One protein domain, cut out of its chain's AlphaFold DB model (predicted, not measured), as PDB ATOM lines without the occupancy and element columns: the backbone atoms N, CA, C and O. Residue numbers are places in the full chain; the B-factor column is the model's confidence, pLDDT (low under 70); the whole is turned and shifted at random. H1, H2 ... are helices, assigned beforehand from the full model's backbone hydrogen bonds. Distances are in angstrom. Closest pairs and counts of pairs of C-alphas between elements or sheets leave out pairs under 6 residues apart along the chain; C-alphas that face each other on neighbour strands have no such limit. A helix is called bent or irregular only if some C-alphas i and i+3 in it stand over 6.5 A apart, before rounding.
ATOM      1  N   MET A 352      84.378 124.739  74.732       76.06
ATOM      2  CA  MET A 352      84.432 125.815  73.741       76.06
ATOM      3  C   MET A 352      84.494 125.256  72.317       76.06
ATOM      4  O   MET A 352      83.637 125.591  71.506       76.06
ATOM      5  N   THR A 353      85.411 124.333  72.014       77.06
ATOM      6  CA  THR A 353      85.505 123.664  70.706       77.06
ATOM      7  C   THR A 353      84.195 122.971  70.329       77.06
ATOM      8  O   THR A 353      83.771 123.060  69.179       77.06
ATOM      9  N   THR A 354      83.501 122.336  71.286       78.25
ATOM     10  CA  THR A 354      82.184 121.732  71.017       78.25
ATOM     11  C   THR A 354      81.132 122.800  70.674       78.25
ATOM     12  O   THR A 354      80.366 122.621  69.729       78.25
ATOM     13  N   LEU A 355      81.088 123.915  71.412       81.62
ATOM     14  CA  LEU A 355      80.149 125.012  71.149       81.62
ATOM     15  C   LEU A 355      80.430 125.677  69.791       81.62
ATOM     16  O   LEU A 355      79.499 125.899  69.021       81.62
ATOM     17  N   LEU A 356      81.702 125.923  69.458       82.00
ATOM     18  CA  LEU A 356      82.127 126.488  68.170       82.00
ATOM     19  C   LEU A 356      81.844 125.549  66.986       82.00
ATOM     20  O   LEU A 356      81.529 126.018  65.895       82.00
ATOM     21  N   ALA A 357      81.929 124.229  67.180       80.50
ATOM     22  CA  ALA A 357      81.506 123.265  66.166       80.50
ATOM     23  C   ALA A 357      79.993 123.368  65.907       80.50
ATOM     24  O   ALA A 357      79.575 123.463  64.757       80.50
ATOM     25  N   ILE A 358      79.180 123.446  66.968       83.69
ATOM     26  CA  ILE A 358      77.723 123.589  66.847       83.69
ATOM     27  C   ILE A 358      77.344 124.920  66.174       83.69
ATOM     28  O   ILE A 358      76.485 124.912  65.298       83.69
ATOM     29  N   THR A 359      77.990 126.049  66.494       83.19
ATOM     30  CA  THR A 359      77.670 127.331  65.828       83.19
ATOM     31  C   THR A 359      78.047 127.348  64.343       83.19
ATOM     32  O   THR A 359      77.363 128.017  63.561       83.19
ATOM     33  N   LYS A 360      79.076 126.586  63.933       82.88
ATOM     34  CA  LYS A 360      79.402 126.332  62.517       82.88
ATOM     35  C   LYS A 360      78.367 125.429  61.843       82.88
ATOM     36  O   LYS A 360      77.843 125.813  60.805       82.88
ATOM     37  N   GLU A 361      78.014 124.291  62.451       82.38
ATOM     38  CA  GLU A 361      76.966 123.375  61.954       82.38
ATOM     39  C   GLU A 361      75.620 124.078  61.706       82.38
ATOM     40  O   GLU A 361      74.853 123.666  60.838       82.38
ATOM     41  N   THR A 362      75.300 125.109  62.493       82.62
ATOM     42  CA  THR A 362      74.028 125.842  62.409       82.62
ATOM     43  C   THR A 362      74.121 127.175  61.661       82.62
ATOM     44  O   THR A 362      73.159 127.936  61.689       82.62
ATOM     45  N   GLY A 363      75.260 127.495  61.036       79.12
ATOM     46  CA  GLY A 363      75.429 128.689  60.196       79.12
ATOM     47  C   GLY A 363      75.473 130.039  60.928       79.12
ATOM     48  O   GLY A 363      75.483 131.075  60.274       79.12
ATOM     49  N   ILE A 364      75.524 130.065  62.268       84.88
ATOM     50  CA  ILE A 364      75.532 131.320  63.052       84.88
ATOM     51  C   ILE A 364      76.931 131.772  63.485       84.88
ATOM     52  O   ILE A 364      77.073 132.817  64.113       84.88
ATOM     53  N   TYR A 365      77.970 130.996  63.164       84.31
ATOM     54  CA  TYR A 365      79.360 131.277  63.536       84.31
ATOM     55  C   TYR A 365      79.820 132.692  63.142       84.31
ATOM     56  O   TYR A 365      80.523 133.344  63.913       84.31
ATOM     57  N   ASN A 366      79.369 133.207  61.996       82.94
ATOM     58  CA  ASN A 366      79.761 134.532  61.503       82.94
ATOM     59  C   ASN A 366      79.222 135.686  62.378       82.94
ATOM     60  O   ASN A 366      79.838 136.743  62.427       82.94
ATOM     61  N   PHE A 367      78.150 135.475  63.155       83.81
ATOM     62  CA  PHE A 367      77.645 136.458  64.130       83.81
ATOM     63  C   PHE A 367      78.438 136.483  65.450       83.81
ATOM     64  O   PHE A 367      78.199 137.344  66.295       83.81
ATOM     65  N   LEU A 368      79.368 135.542  65.658       82.50
ATOM     66  CA  LEU A 368      80.204 135.488  66.861       82.50
ATOM     67  C   LEU A 368      81.407 136.441  66.775       82.50
ATOM     68  O   LEU A 368      81.763 137.080  67.766       82.50
ATOM     69  N   VAL A 369      82.010 136.532  65.584       78.00
ATOM     70  CA  VAL A 369      83.128 137.428  65.240       78.00
ATOM     71  C   VAL A 369      82.867 138.016  63.838       78.00
ATOM     72  O   VAL A 369      83.515 137.606  62.875       78.00
ATOM     73  N   PRO A 370      81.891 138.936  63.688       66.75
ATOM     74  CA  PRO A 370      81.541 139.519  62.385       66.75
ATOM     75  C   PRO A 370      82.662 140.420  61.844       66.75
ATOM     76  O   PRO A 370      82.989 140.403  60.660       66.75
ATOM     77  N   TYR A 371      83.332 141.149  62.738       72.69
ATOM     78  CA  TYR A 371      84.503 141.962  62.428       72.69
ATOM     79  C   TYR A 371      85.777 141.199  62.800       72.69
ATOM     80  O   TYR A 371      85.872 140.691  63.915       72.69
ATOM     81  N   ARG A 372      86.779 141.167  61.906       59.47
ATOM     82  CA  ARG A 372      88.078 140.474  62.089       59.47
ATOM     83  C   ARG A 372      88.945 141.107  63.195       59.47
ATOM     84  O   ARG A 372      89.954 141.754  62.917       59.47
ATOM     85  N   LYS A 373      88.539 140.944  64.452       61.16
ATOM     86  CA  LYS A 373      89.254 141.343  65.674       61.16
ATOM     87  C   LYS A 373      89.392 140.130  66.589       61.16
ATOM     88  O   LYS A 373      88.579 139.221  66.495       61.16
ATOM     89  N   ASP A 374      90.430 140.146  67.428       68.94
ATOM     90  CA  ASP A 374      90.872 139.075  68.340       68.94
ATOM     91  C   ASP A 374      89.847 137.946  68.585       68.94
ATOM     92  O   ASP A 374      88.973 138.014  69.456       68.94
ATOM     93  N   HIS A 375      89.972 136.901  67.764       71.12
ATOM     94  CA  HIS A 375      89.033 135.787  67.727       71.12
ATOM     95  C   HIS A 375      89.073 134.985  69.036       71.12
ATOM     96  O   HIS A 375      88.029 134.539  69.511       71.12
ATOM     97  N   GLN A 376      90.260 134.818  69.631       69.75
ATOM     98  CA  GLN A 376      90.466 133.920  70.767       69.75
ATOM     99  C   GLN A 376      89.771 134.459  72.017       69.75
ATOM    100  O   GLN A 376      88.917 133.778  72.584       69.75
ATOM    101  N   THR A 377      90.044 135.717  72.378       76.69
ATOM    102  CA  THR A 377      89.392 136.385  73.516       76.69
ATOM    103  C   THR A 377      87.869 136.384  73.368       76.69
ATOM    104  O   THR A 377      87.139 136.198  74.347       76.69
ATOM    105  N   ARG A 378      87.360 136.536  72.137       80.56
ATOM    106  CA  ARG A 378      85.917 136.530  71.887       80.56
ATOM    107  C   ARG A 378      85.283 135.150  72.069       80.56
ATOM    108  O   ARG A 378      84.181 135.073  72.623       80.56
ATOM    109  N   PHE A 379      85.965 134.086  71.644       80.38
ATOM    110  CA  PHE A 379      85.518 132.707  71.845       80.38
ATOM    111  C   PHE A 379      85.491 132.322  73.325       80.38
ATOM    112  O   PHE A 379      84.501 131.736  73.760       80.38
ATOM    113  N   THR A 380      86.499 132.717  74.113       77.56
ATOM    114  CA  THR A 380      86.525 132.471  75.564       77.56
ATOM    115  C   THR A 380      85.341 133.142  76.265       77.56
ATOM    116  O   THR A 380      84.575 132.462  76.945       77.56
ATOM    117  N   GLN A 381      85.094 134.435  76.009       80.94
ATOM    118  CA  GLN A 381      83.950 135.167  76.587       80.94
ATOM    119  C   GLN A 381      82.591 134.536  76.235       80.94
ATOM    120  O   GLN A 381      81.675 134.505  77.059       80.94
ATOM    121  N   PHE A 382      82.450 134.017  75.012       83.38
ATOM    122  CA  PHE A 382      81.246 133.304  74.587       83.38
ATOM    123  C   PHE A 382      81.104 131.948  75.285       83.38
ATOM    124  O   PHE A 382      80.021 131.615  75.768       83.38
ATOM    125  N   ALA A 383      82.190 131.177  75.373       79.38
ATOM    126  CA  ALA A 383      82.197 129.887  76.048       79.38
ATOM    127  C   ALA A 383      81.819 130.039  77.527       79.38
ATOM    128  O   ALA A 383      80.924 129.330  77.979       79.38
ATOM    129  N   GLU A 384      82.408 131.005  78.241       79.44
ATOM    130  CA  GLU A 384      82.056 131.360  79.624       79.44
ATOM    131  C   GLU A 384      80.550 131.604  79.787       79.44
ATOM    132  O   GLU A 384      79.899 130.959  80.614       79.44
ATOM    133  N   ARG A 385      79.977 132.484  78.954       79.69
ATOM    134  CA  ARG A 385      78.559 132.883  79.008       79.69
ATOM    135  C   ARG A 385      77.566 131.795  78.601       79.69
ATOM    136  O   ARG A 385      76.395 131.891  78.973       79.69
ATOM    137  N   MET A 386      78.020 130.779  77.870       76.62
ATOM    138  CA  MET A 386      77.213 129.627  77.458       76.62
ATOM    139  C   MET A 386      77.547 128.345  78.246       76.62
ATOM    140  O   MET A 386      76.977 127.286  77.968       76.62
ATOM    141  N   THR A 387      78.434 128.409  79.252       71.06
ATOM    142  CA  THR A 387      78.707 127.258  80.125       71.06
ATOM    143  C   THR A 387      77.462 126.840  80.918       71.06
ATOM    144  O   THR A 387      76.666 127.661  81.367       71.06
ATOM    145  N   GLY A 388      77.281 125.527  81.090       69.88
ATOM    146  CA  GLY A 388      76.155 124.946  81.833       69.88
ATOM    147  C   GLY A 388      74.905 124.630  81.001       69.88
ATOM    148  O   GLY A 388      74.035 123.916  81.494       69.88
ATOM    149  N   ILE A 389      74.827 125.081  79.746       75.75
ATOM    150  CA  ILE A 389      73.736 124.733  78.823       75.75
ATOM    151  C   ILE A 389      73.998 123.344  78.210       75.75
ATOM    152  O   ILE A 389      75.126 123.027  77.824       75.75
ATOM    153  N   ASP A 390      72.963 122.504  78.102       78.31
ATOM    154  CA  ASP A 390      73.085 121.202  77.437       78.31
ATOM    155  C   ASP A 390      73.363 121.338  75.926       78.31
ATOM    156  O   ASP A 390      72.825 122.213  75.246       78.31
ATOM    157  N   LYS A 391      74.162 120.418  75.371       81.25
ATOM    158  CA  LYS A 391      74.580 120.435  73.959       81.25
ATOM    159  C   LYS A 391      73.406 120.303  72.985       81.25
ATOM    160  O   LYS A 391      73.446 120.893  71.905       81.25
ATOM    161  N   THR A 392      72.375 119.529  73.329       78.62
ATOM    162  CA  THR A 392      71.199 119.341  72.465       78.62
ATOM    163  C   THR A 392      70.292 120.567  72.504       78.62
ATOM    164  O   THR A 392      69.880 121.043  71.445       78.62
ATOM    165  N   ALA A 393      70.079 121.143  73.694       81.06
ATOM    166  CA  ALA A 393      69.361 122.403  73.872       81.06
ATOM    167  C   ALA A 393      70.064 123.559  73.139       81.06
ATOM    168  O   ALA A 393      69.431 124.262  72.355       81.06
ATOM    169  N   PHE A 394      71.385 123.690  73.296       84.62
ATOM    170  CA  PHE A 394      72.188 124.691  72.592       84.62
ATOM    171  C   PHE A 394      72.082 124.539  71.065       84.62
ATOM    172  O   PHE A 394      71.785 125.510  70.375       84.62
ATOM    173  N   ARG A 395      72.196 123.316  70.520       85.25
ATOM    174  CA  ARG A 395      72.010 123.081  69.074       85.25
ATOM    175  C   ARG A 395      70.595 123.447  68.595       85.25
ATOM    176  O   ARG A 395      70.471 124.019  67.511       85.25
ATOM    177  N   LYS A 396      69.535 123.161  69.371       84.25
ATOM    178  CA  LYS A 396      68.161 123.613  69.056       84.25
ATOM    179  C   LYS A 396      68.071 125.144  69.035       84.25
ATOM    180  O   LYS A 396      67.577 125.700  68.056       84.25
ATOM    181  N   MET A 397      68.597 125.818  70.063       83.81
ATOM    182  CA  MET A 397      68.627 127.284  70.153       83.81
ATOM    183  C   MET A 397      69.340 127.912  68.954       83.81
ATOM    184  O   MET A 397      68.793 128.811  68.325       83.81
ATOM    185  N   CYS A 398      70.524 127.416  68.587       86.19
ATOM    186  CA  CYS A 398      71.285 127.950  67.461       86.19
ATOM    187  C   CYS A 398      70.532 127.811  66.125       86.19
ATOM    188  O   CYS A 398      70.492 128.765  65.350       86.19
ATOM    189  N   LYS A 399      69.859 126.672  65.885       86.19
ATOM    190  CA  LYS A 399      68.993 126.483  64.705       86.19
ATOM    191  C   LYS A 399      67.780 127.419  64.694       86.19
ATOM    192  O   LYS A 399      67.418 127.915  63.634       86.19
ATOM    193  N   ALA A 400      67.162 127.673  65.848       84.75
ATOM    194  CA  ALA A 400      66.024 128.587  65.966       84.75
ATOM    195  C   ALA A 400      66.429 130.073  65.864       84.75
ATOM    196  O   ALA A 400      65.645 130.901  65.399       84.75
ATOM    197  N   ALA A 401      67.652 130.412  66.281       85.56
ATOM    198  CA  ALA A 401      68.208 131.760  66.211       85.56
ATOM    199  C   ALA A 401      68.640 132.152  64.790       85.56
ATOM    200  O   ALA A 401      68.395 133.287  64.389       85.56
ATOM    201  N   ALA A 402      69.225 131.223  64.023       84.88
ATOM    202  CA  ALA A 402      69.736 131.467  62.670       84.88
ATOM    203  C   ALA A 402      68.789 132.283  61.755       84.88
ATOM    204  O   ALA A 402      69.204 133.351  61.302       84.88
ATOM    205  N   PRO A 403      67.517 131.890  61.521       83.69
ATOM    206  CA  PRO A 403      66.625 132.645  60.636       83.69
ATOM    207  C   PRO A 403      66.238 134.031  61.176       83.69
ATOM    208  O   PRO A 403      65.851 134.892  60.392       83.69
ATOM    209  N   ARG A 404      66.327 134.269  62.493       84.38
ATOM    210  CA  ARG A 404      66.088 135.598  63.085       84.38
ATOM    211  C   ARG A 404      67.310 136.497  62.921       84.38
ATOM    212  O   ARG A 404      67.171 137.619  62.453       84.38
ATOM    213  N   LEU A 405      68.501 135.968  63.205       85.38
ATOM    214  CA  LEU A 405      69.775 136.678  63.049       85.38
ATOM    215  C   LEU A 405      69.988 137.162  61.610       85.38
ATOM    216  O   LEU A 405      70.276 138.335  61.404       85.38
ATOM    217  N   PHE A 406      69.764 136.304  60.612       83.56
ATOM    218  CA  PHE A 406      69.864 136.705  59.203       83.56
ATOM    219  C   PHE A 406      68.745 137.654  58.743       83.56
ATOM    220  O   PHE A 406      68.936 138.374  57.770       83.56
ATOM    221  N   LYS A 407      67.594 137.694  59.430       83.25
ATOM    222  CA  LYS A 407      66.514 138.649  59.133       83.25
ATOM    223  C   LYS A 407      66.773 140.038  59.729       83.25
ATOM    224  O   LYS A 407      66.359 141.028  59.137       83.25
ATOM    225  N   GLU A 408      67.401 140.107  60.900       81.75
ATOM    226  CA  GLU A 408      67.656 141.360  61.628       81.75
ATOM    227  C   GLU A 408      69.023 141.981  61.297       81.75
ATOM    228  O   GLU A 408      69.149 143.203  61.300       81.75
ATOM    229  N   TYR A 409      70.029 141.152  60.994       83.62
ATOM    230  CA  TYR A 409      71.439 141.549  60.854       83.62
ATOM    231  C   TYR A 409      72.144 140.911  59.640       83.62
ATOM    232  O   TYR A 409      73.374 140.923  59.557       83.62
ATOM    233  N   GLY A 410      71.391 140.294  58.724       80.38
ATOM    234  CA  GLY A 410      71.920 139.779  57.461       80.38
ATOM    235  C   GLY A 410      71.869 140.850  56.374       80.38
ATOM    236  O   GLY A 410      70.800 141.388  56.092       80.38
ATOM    237  N   ILE A 411      73.005 141.134  55.740       78.75
ATOM    238  CA  ILE A 411      73.109 142.080  54.622       78.75
ATOM    239  C   ILE A 411      73.551 141.326  53.363       78.75
ATOM    240  O   ILE A 411      74.313 140.360  53.429       78.75
ATOM    241  N   ALA A 412      73.049 141.738  52.197       73.00
ATOM    242  CA  ALA A 412      73.533 141.210  50.927       73.00
ATOM    243  C   ALA A 412      74.995 141.657  50.702       73.00
ATOM    244  O   ALA A 412      75.275 142.852  50.818       73.00
ATOM    245  N   PRO A 413      75.923 140.741  50.373       68.75
ATOM    246  CA  PRO A 413      77.329 141.080  50.183       68.75
ATOM    247  C   PRO A 413      77.507 142.133  49.086       68.75
ATOM    248  O   PRO A 413      76.845 142.089  48.046       68.75
ATOM    249  N   PRO A 488      75.958 142.665  62.229       83.00
ATOM    250  CA  PRO A 488      75.288 143.151  63.421       83.00
ATOM    251  C   PRO A 488      76.035 144.365  64.011       83.00
ATOM    252  O   PRO A 488      77.247 144.479  63.839       83.00
ATOM    253  N   PRO A 489      75.368 145.235  64.797       82.88
ATOM    254  CA  PRO A 489      75.990 146.412  65.407       82.88
ATOM    255  C   PRO A 489      77.299 146.118  66.154       82.88
ATOM    256  O   PRO A 489      77.461 145.063  66.760       82.88
ATOM    257  N   THR A 490      78.207 147.094  66.233       77.50
ATOM    258  CA  THR A 490      79.540 146.940  66.861       77.50
ATOM    259  C   THR A 490      79.535 146.466  68.320       77.50
ATOM    260  O   THR A 490      80.519 145.880  68.768       77.50
ATOM    261  N   ASN A 491      78.438 146.687  69.051       80.19
ATOM    262  CA  ASN A 491      78.239 146.234  70.433       80.19
ATOM    263  C   ASN A 491      77.458 144.906  70.548       80.19
ATOM    264  O   ASN A 491      77.180 144.460  71.661       80.19
ATOM    265  N   PHE A 492      77.070 144.286  69.431       83.12
ATOM    266  CA  PHE A 492      76.280 143.058  69.410       83.12
ATOM    267  C   PHE A 492      77.047 141.864  69.989       83.12
ATOM    268  O   PHE A 492      78.242 141.669  69.747       83.12
ATOM    269  N   ARG A 493      76.327 141.016  70.728       84.62
ATOM    270  CA  ARG A 493      76.847 139.780  71.315       84.62
ATOM    271  C   ARG A 493      75.865 138.640  71.085       84.62
ATOM    272  O   ARG A 493      74.707 138.711  71.494       84.62
ATOM    273  N   LEU A 494      76.349 137.573  70.450       84.25
ATOM    274  CA  LEU A 494      75.541 136.406  70.105       84.25
ATOM    275  C   LEU A 494      74.968 135.707  71.350       84.25
ATOM    276  O   LEU A 494      73.816 135.283  71.338       84.25
ATOM    277  N   GLU A 495      75.740 135.618  72.434       86.81
ATOM    278  CA  GLU A 495      75.287 135.083  73.718       86.81
ATOM    279  C   GLU A 495      74.126 135.891  74.306       86.81
ATOM    280  O   GLU A 495      73.157 135.288  74.754       86.81
ATOM    281  N   ASP A 496      74.157 137.226  74.244       84.56
ATOM    282  CA  ASP A 496      73.093 138.065  74.806       84.56
ATOM    283  C   ASP A 496      71.804 137.927  73.983       84.56
ATOM    284  O   ASP A 496      70.720 137.776  74.548       84.56
ATOM    285  N   PHE A 497      71.915 137.851  72.650       84.75
ATOM    286  CA  PHE A 497      70.782 137.540  71.771       84.75
ATOM    287  C   PHE A 497      70.160 136.170  72.091       84.75
ATOM    288  O   PHE A 497      68.932 136.049  72.152       84.75
ATOM    289  N   LEU A 498      70.986 135.141  72.317       84.62
ATOM    290  CA  LEU A 498      70.534 133.791  72.670       84.62
ATOM    291  C   LEU A 498      69.913 133.735  74.080       84.62
ATOM    292  O   LEU A 498      68.881 133.086  74.262       84.62
ATOM    293  N   HIS A 499      70.493 134.441  75.057       79.81
ATOM    294  CA  HIS A 499      69.976 134.530  76.426       79.81
ATOM    295  C   HIS A 499      68.616 135.235  76.477       79.81
ATOM    296  O   HIS A 499      67.662 134.680  77.028       79.81
ATOM    297  N   LEU A 500      68.496 136.411  75.855       76.00
ATOM    298  CA  LEU A 500      67.259 137.201  75.842       76.00
ATOM    299  C   LEU A 500      66.117 136.477  75.118       76.00
ATOM    300  O   LEU A 500      65.006 136.404  75.636       76.00
ATOM    301  N   ASN A 501      66.375 135.907  73.936       68.31
ATOM    302  CA  ASN A 501      65.305 135.329  73.118       68.31
ATOM    303  C   ASN A 501      64.830 133.949  73.591       68.31
ATOM    304  O   ASN A 501      63.648 133.644  73.420       68.31
ATOM    305  N   PHE A 502      65.716 133.121  74.161       69.81
ATOM    306  CA  PHE A 502      65.431 131.700  74.402       69.81
ATOM    307  C   PHE A 502      65.608 131.247  75.858       69.81
ATOM    308  O   PHE A 502      64.913 130.320  76.272       69.81
ATOM    309  N   ILE A 503      66.485 131.886  76.644       62.62
ATOM    310  CA  ILE A 503      66.754 131.479  78.037       62.62
ATOM    311  C   ILE A 503      65.825 132.215  79.013       62.62
ATOM    312  O   ILE A 503      65.207 131.567  79.854       62.62
ATOM    313  N   GLN A 504      65.646 133.534  78.874       58.88
ATOM    314  CA  GLN A 504      64.708 134.289  79.724       58.88
ATOM    315  C   GLN A 504      63.231 134.009  79.399       58.88
ATOM    316  O   GLN A 504      62.406 133.961  80.307       58.88
TER     317      GLN A 504
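Overview. This is residues 352 to 413 and 488 to 504 of the 511 residues of an uncharacterized protein of Paenibacillus sp. GP183 (UniProt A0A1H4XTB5). Four helices make a ring in which each touches two others, going round from H1 to H2 to H4 to H3 and back to H1, mostly crossed rather than side by side. The long link from H1 to H2 runs near the middle before it swings outward, and residues 372 to 377, of which 375 to 377 belong to H2, stick out. The printed part has 79 residues with four named helices, H1, H2, H3 and H4 in chain order, and no named strand; the class is all helix. The whole is compact, with a radius of gyration of the C-alphas of 11.8 A, and spans 34 by 26 by 23 A.

Along the chain. H1, residues 352 to 361, begins at C-alpha 352 (84.432, 125.815, 73.741) and is 14.2 A long from first to last C-alpha. H2, residues 375 to 386, measures 16.5 A. H3, residues 391 to 409, measures 25.0 A and begins at C-alpha 391 (74.580, 120.435, 73.959). It has a kink of 38 degrees near residue 403 and is only just irregular, with C-alphas 400 and 403 6.7 A apart. H4, residues 494 to 503, measures 12.8 A and ends at C-alpha 503 (66.754, 131.479, 78.037). It is neither bent nor irregular, but only just: C-alphas 500 and 503 are 6.1 A apart.

Arrangement. H1 touches H2 about perpendicular, at 85 degrees, with residues 379 to 383 of H2 alone; the closest C-alphas, of Met 352 and Ala 383, are 5.2 A apart. H1 also touches residues 391 to 398 of H3, at a steep tilt of 54 degrees, the same way; the closest C-alphas, of Ile 358 and Arg 395, are 6.2 A apart. Residues 382 to 386 of H2 touch H4 at a shallow tilt of 15 degrees, the same way, with the C-alphas of Phe 382 and Glu 495 closest at 6.3 A. Residues 397 to 401 of H3 touch H4, opposite ways at a tilt of 69 degrees, only just steep; the closest C-alphas, of Met 397 and Phe 502, are 6.9 A apart. H1 and H4 are apart, and so are H2 and H3. In H1, H2 and H4 every O i to N i+4 pair is within hydrogen-bond range; in H3 13 of 15 are.

Size, cuts and confidence. The two C-alphas farthest apart, those of Gly 388 and Pro 413, are 35.5 A from each other. The link H1 to H2, 13 residues, is long, and the link H2 to H3, 4 residues, is tight. Residues 414 to 487 are not printed, and C-alphas 413 and 488 are 13.6 A apart across this cut, which lies in the link H3 to H4. The mean pLDDT of the printed part is 79.1; the model's confidence is under 70 at residues 370, 372 to 374, 376, 388, 413 and 501 to 504.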